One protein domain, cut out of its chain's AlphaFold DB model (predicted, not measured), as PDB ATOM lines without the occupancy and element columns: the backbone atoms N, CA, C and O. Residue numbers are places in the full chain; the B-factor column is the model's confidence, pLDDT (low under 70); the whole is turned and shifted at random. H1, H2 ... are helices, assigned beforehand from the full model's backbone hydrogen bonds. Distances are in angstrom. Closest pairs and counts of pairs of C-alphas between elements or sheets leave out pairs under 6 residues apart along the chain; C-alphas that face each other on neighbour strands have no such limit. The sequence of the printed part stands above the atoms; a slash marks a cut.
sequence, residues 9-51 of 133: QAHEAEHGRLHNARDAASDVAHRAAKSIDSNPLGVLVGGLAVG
ATOM      1  N   GLN A   9      26.456  46.664 -37.571       58.72
ATOM      2  CA  GLN A   9      27.747  46.440 -38.232       58.72
ATOM      3  C   GLN A   9      28.944  46.827 -37.350       58.72
ATOM      4  O   GLN A   9      29.978  46.163 -37.398       58.72
ATOM      5  N   ALA A  10      28.809  47.867 -36.517       58.16
ATOM      6  CA  ALA A  10      29.846  48.262 -35.564       58.16
ATOM      7  C   ALA A  10      30.068  47.190 -34.484       58.16
ATOM      8  O   ALA A  10      31.208  46.806 -34.233       58.16
ATOM      9  N   HIS A  11      28.989  46.641 -33.920       57.41
ATOM     10  CA  HIS A  11      29.081  45.571 -32.928       57.41
ATOM     11  C   HIS A  11      29.632  44.267 -33.529       57.41
ATOM     12  O   HIS A  11      30.508  43.642 -32.937       57.41
ATOM     13  N   GLU A  12      29.209  43.872 -34.732       57.53
ATOM     14  CA  GLU A  12      29.712  42.662 -35.407       57.53
ATOM     15  C   GLU A  12      31.204  42.771 -35.786       57.53
ATOM     16  O   GLU A  12      31.961  41.812 -35.610       57.53
ATOM     17  N   ALA A  13      31.662  43.948 -36.230       60.25
ATOM     18  CA  ALA A  13      33.073  44.204 -36.526       60.25
ATOM     19  C   ALA A  13      33.950  44.240 -35.260       60.25
ATOM     20  O   ALA A  13      35.096  43.785 -35.281       60.25
ATOM     21  N   GLU A  14      33.421  44.755 -34.149       61.12
ATOM     22  CA  GLU A  14      34.098  44.784 -32.850       61.12
ATOM     23  C   GLU A  14      34.218  43.373 -32.249       61.12
ATOM     24  O   GLU A  14      35.304  42.972 -31.820       61.12
ATOM     25  N   HIS A  15      33.155  42.563 -32.336       60.25
ATOM     26  CA  HIS A  15      33.169  41.150 -31.942       60.25
ATOM     27  C   HIS A  15      34.117  40.304 -32.804       60.25
ATOM     28  O   HIS A  15      34.849  39.473 -32.261       60.25
ATOM     29  N   GLY A  16      34.160  40.536 -34.120       65.56
ATOM     30  CA  GLY A  16      35.091  39.852 -35.021       65.56
ATOM     31  C   GLY A  16      36.558  40.166 -34.709       65.56
ATOM     32  O   GLY A  16      37.404  39.275 -34.716       65.56
ATOM     33  N   ARG A  17      36.874  41.418 -34.353       71.12
ATOM     34  CA  ARG A  17      38.237  41.831 -33.966       71.12
ATOM     35  C   ARG A  17      38.672  41.245 -32.625       71.12
ATOM     36  O   ARG A  17      39.820  40.821 -32.500       71.12
ATOM     37  N   LEU A  18      37.769  41.193 -31.647       75.25
ATOM     38  CA  LEU A  18      38.058  40.608 -30.338       75.25
ATOM     39  C   LEU A  18      38.247  39.088 -30.413       75.25
ATOM     40  O   LEU A  18      39.152  38.568 -29.761       75.25
ATOM     41  N   HIS A  19      37.432  38.384 -31.210       77.56
ATOM     42  CA  HIS A  19      37.609  36.947 -31.442       77.56
ATOM     43  C   HIS A  19      38.955  36.663 -32.101       77.56
ATOM     44  O   HIS A  19      39.748  35.913 -31.548       77.56
ATOM     45  N   ASN A  20      39.274  37.365 -33.188       82.94
ATOM     46  CA  ASN A  20      40.537  37.160 -33.894       82.94
ATOM     47  C   ASN A  20      41.759  37.451 -33.008       82.94
ATOM     48  O   ASN A  20      42.753  36.732 -33.069       82.94
ATOM     49  N   ALA A  21      41.693  38.481 -32.157       82.06
ATOM     50  CA  ALA A  21      42.763  38.782 -31.207       82.06
ATOM     51  C   ALA A  21      42.915  37.691 -30.133       82.06
ATOM     52  O   ALA A  21      44.038  37.334 -29.776       82.06
ATOM     53  N   ARG A  22      41.802  37.146 -29.627       86.44
ATOM     54  CA  ARG A  22      41.814  36.037 -28.662       86.44
ATOM     55  C   ARG A  22      42.335  34.748 -29.281       86.44
ATOM     56  O   ARG A  22      43.152  34.082 -28.656       86.44
ATOM     57  N   ASP A  23      41.913  34.434 -30.498       89.00
ATOM     58  CA  ASP A  23      42.346  33.239 -31.217       89.00
ATOM     59  C   ASP A  23      43.839  33.320 -31.544       89.00
ATOM     60  O   ASP A  23      44.580  32.376 -31.282       89.00
ATOM     61  N   ALA A  24      44.316  34.485 -31.996       86.00
ATOM     62  CA  ALA A  24      45.737  34.730 -32.216       86.00
ATOM     63  C   ALA A  24      46.551  34.642 -30.915       86.00
ATOM     64  O   ALA A  24      47.618  34.029 -30.892       86.00
ATOM     65  N   ALA A  25      46.052  35.209 -29.813       86.56
ATOM     66  CA  ALA A  25      46.710  35.099 -28.512       86.56
ATOM     67  C   ALA A  25      46.747  33.646 -28.011       86.56
ATOM     68  O   ALA A  25      47.765  33.208 -27.476       86.56
ATOM     69  N   SER A  26      45.666  32.890 -28.215       90.12
ATOM     70  CA  SER A  26      45.575  31.474 -27.858       90.12
ATOM     71  C   SER A  26      46.548  30.624 -28.675       90.12
ATOM     72  O   SER A  26      47.269  29.805 -28.111       90.12
ATOM     73  N   ASP A  27      46.636  30.852 -29.984       90.00
ATOM     74  CA  ASP A  27      47.566  30.149 -30.870       90.00
ATOM     75  C   ASP A  27      49.030  30.463 -30.507       90.00
ATOM     76  O   ASP A  27      49.857  29.558 -30.382       90.00
ATOM     77  N   VAL A  28      49.353  31.728 -30.211       86.06
ATOM     78  CA  VAL A  28      50.676  32.117 -29.688       86.06
ATOM     79  C   VAL A  28      50.959  31.454 -28.340       86.06
ATOM     80  O   VAL A  28      52.070  30.970 -28.135       86.06
ATOM     81  N   ALA A  29      49.977  31.370 -27.441       87.88
ATOM     82  CA  ALA A  29      50.136  30.698 -26.155       87.88
ATOM     83  C   ALA A  29      50.395  29.190 -26.317       87.88
ATOM     84  O   ALA A  29      51.296  28.655 -25.673       87.88
ATOM     85  N   HIS A  30      49.683  28.511 -27.222       89.38
ATOM     86  CA  HIS A  30      49.910  27.093 -27.526       89.38
ATOM     87  C   HIS A  30      51.296  26.857 -28.135       89.38
ATOM     88  O   HIS A  30      52.002  25.915 -27.765       89.38
ATOM     89  N   ARG A  31      51.726  27.736 -29.044       86.38
ATOM     90  CA  ARG A  31      53.072  27.680 -29.633       86.38
ATOM     91  C   ARG A  31      54.154  27.961 -28.602       86.38
ATOM     92  O   ARG A  31      55.180  27.285 -28.615       86.38
ATOM     93  N   ALA A  32      53.928  28.917 -27.705       84.75
ATOM     94  CA  ALA A  32      54.824  29.202 -26.595       84.75
ATOM     95  C   ALA A  32      54.941  27.986 -25.672       84.75
ATOM     96  O   ALA A  32      56.060  27.585 -25.382       84.75
ATOM     97  N   ALA A  33      53.829  27.331 -25.313       86.75
ATOM     98  CA  ALA A  33      53.840  26.105 -24.513       86.75
ATOM     99  C   ALA A  33      54.702  25.008 -25.158       86.75
ATOM    100  O   ALA A  33      55.611  24.486 -24.523       86.75
ATOM    101  N   LYS A  34      54.519  24.750 -26.458       85.38
ATOM    102  CA  LYS A  34      55.349  23.787 -27.203       85.38
ATOM    103  C   LYS A  34      56.825  24.208 -27.309       85.38
ATOM    104  O   LYS A  34      57.724  23.369 -27.370       85.38
ATOM    105  N   SER A  35      57.086  25.513 -27.350       83.75
ATOM    106  CA  SER A  35      58.439  26.069 -27.455       83.75
ATOM    107  C   SER A  35      59.171  26.097 -26.115       83.75
ATOM    108  O   SER A  35      60.395  26.036 -26.118       83.75
ATOM    109  N   ILE A  36      58.460  26.149 -24.983       85.81
ATOM    110  CA  ILE A  36      59.053  26.068 -23.641       85.81
ATOM    111  C   ILE A  36      59.767  24.726 -23.466       85.81
ATOM    112  O   ILE A  36      60.900  24.712 -22.990       85.81
ATOM    113  N   ASP A  37      59.159  23.634 -23.933       86.00
ATOM    114  CA  ASP A  37      59.757  22.294 -23.870       86.00
ATOM    115  C   ASP A  37      60.999  22.163 -24.765       86.00
ATOM    116  O   ASP A  37      61.923  21.412 -24.465       86.00
ATOM    117  N   SER A  38      61.029  22.908 -25.874       89.06
ATOM    118  CA  SER A  38      62.068  22.794 -26.906       89.06
ATOM    119  C   SER A  38      63.244  23.753 -26.683       89.06
ATOM    120  O   SER A  38      64.391  23.424 -26.973       89.06
ATOM    121  N   ASN A  39      62.961  24.975 -26.225       86.38
ATOM    122  CA  ASN A  39      63.929  26.050 -26.016       86.38
ATOM    123  C   ASN A  39      63.424  27.042 -24.943       86.38
ATOM    124  O   ASN A  39      62.948  28.137 -25.272       86.38
ATOM    125  N   PRO A  40      63.557  26.700 -23.650       82.94
ATOM    126  CA  PRO A  40      63.035  27.526 -22.562       82.94
ATOM    127  C   PRO A  40      63.720  28.899 -22.481       82.94
ATOM    128  O   PRO A  40      63.071  29.905 -22.188       82.94
ATOM    129  N   LEU A  41      65.018  28.977 -22.801       87.44
ATOM    130  CA  LEU A  41      65.762  30.243 -22.808       87.44
ATOM    131  C   LEU A  41      65.287  31.178 -23.927       87.44
ATOM    132  O   LEU A  41      65.129  32.378 -23.704       87.44
ATOM    133  N   GLY A  42      65.010  30.630 -25.113       85.69
ATOM    134  CA  GLY A  42      64.474  31.390 -26.241       85.69
ATOM    135  C   GLY A  42      63.106  32.000 -25.937       85.69
ATOM    136  O   GLY A  42      62.868  33.159 -26.273       85.69
ATOM    137  N   VAL A  43      62.237  31.263 -25.238       88.81
ATOM    138  CA  VAL A  43      60.925  31.778 -24.816       88.81
ATOM    139  C   VAL A  43      61.064  32.898 -23.786       88.81
ATOM    140  O   VAL A  43      60.370  33.905 -23.904       88.81
ATOM    141  N   LEU A  44      61.981  32.785 -22.819       87.94
ATOM    142  CA  LEU A  44      62.229  33.854 -21.843       87.94
ATOM    143  C   LEU A  44      62.728  35.141 -22.512       87.94
ATOM    144  O   LEU A  44      62.174  36.214 -22.272       87.94
ATOM    145  N   VAL A  45      63.743  35.041 -23.374       88.75
ATOM    146  CA  VAL A  45      64.286  36.205 -24.093       88.75
ATOM    147  C   VAL A  45      63.233  36.807 -25.024       88.75
ATOM    148  O   VAL A  45      63.043  38.022 -25.026       88.75
ATOM    149  N   GLY A  46      62.504  35.970 -25.767       89.19
ATOM    150  CA  GLY A  46      61.426  36.412 -26.649       89.19
ATOM    151  C   GLY A  46      60.291  37.099 -25.888       89.19
ATOM    152  O   GLY A  46      59.840  38.168 -26.291       89.19
ATOM    153  N   GLY A  47      59.880  36.540 -24.748       88.44
ATOM    154  CA  GLY A  47      58.853  37.116 -23.883       88.44
ATOM    155  C   GLY A  47      59.261  38.471 -23.305       88.44
ATOM    156  O   GLY A  47      58.460  39.405 -23.317       88.44
ATOM    157  N   LEU A  48      60.516  38.617 -22.867       89.69
ATOM    158  CA  LEU A  48      61.046  39.899 -22.394       89.69
ATOM    159  C   LEU A  48      61.125  40.938 -23.516       89.69
ATOM    160  O   LEU A  48      60.728  42.081 -23.306       89.69
ATOM    161  N   ALA A  49      61.592  40.550 -24.705       90.94
ATOM    162  CA  ALA A  49      61.670  41.449 -25.852       90.94
ATOM    163  C   ALA A  49      60.278  41.938 -26.280       90.94
ATOM    164  O   ALA A  49      60.057  43.142 -26.409       90.94
ATOM    165  N   VAL A  50      59.318  41.021 -26.436       91.44
ATOM    166  CA  VAL A  50      57.930  41.359 -26.786       91.44
ATOM    167  C   VAL A  50      57.283  42.206 -25.693       91.44
ATOM    168  O   VAL A  50      56.651  43.212 -26.003       91.44
ATOM    169  N   GLY A  51      57.472  41.853 -24.420       87.00
ATOM    170  CA  GLY A  51      56.940  42.609 -23.288       87.00
ATOM    171  C   GLY A  51      57.506  44.028 -23.200       87.00
ATOM    172  O   GLY A  51      56.753  44.971 -22.969       87.00
TER     173      GLY A  51
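AT A GLANCE: This is residues 9 to 51 of the 133 residues of an uncharacterized protein of Sphingomonas aerophila (UniProt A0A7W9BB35). One long helix, H1, makes nearly the whole length, and after its last residue, Ser 38, the backbone turns sharply into a short helix, H2, which folds back to form a narrow, flat V with very unequal arms. Most of the long arm, residues 9 to 31, sticks out free, and the two helices meet only near the corner of the V. The printed part has 43 residues, with two named helices in the order H1, H2 and no named strand; the class is all helix. The shape is only just extended, close to loose, with a radius of gyration of the C-alphas of 14.3 A and spans of 44 by 19 by 5 A.

HOW THE PARTS SIT: H1, residues 9 to 38, stands free over residues 9 to 31. H2, residues 40 to 51, follows after a tight link of one residue, Asn 39. The two only just touch, with 3 pairs of C-alphas within 8 A, made by residues 32 to 36 of H1 and residue 43 of H2. Their closest C-alphas are those of Ile 36 and Val 43, 6.1 A apart. They run opposite ways at a shallow tilt of 31 degrees and form a helical hairpin. In H2 every O i to N i+4 pair is within hydrogen-bond range; in H1, 24 of 26 are.

IN THESE COORDINATES: H1 begins at C-alpha 9 at (27.747, 46.440, -38.232), ends at C-alpha 38 at (62.068, 22.794, -26.906), and measures 43.2 A from first to last C-alpha. H2 measures 16.3 A and ends at C-alpha 51 at (56.940, 42.609, -23.288).

THE WHOLE: The two C-alphas farthest apart are those of Gln 9 and Leu 41, at 44.1 A. The printed part has no cut. The mean pLDDT of the printed part is 81.2, and residues 9 to 16 are under 70.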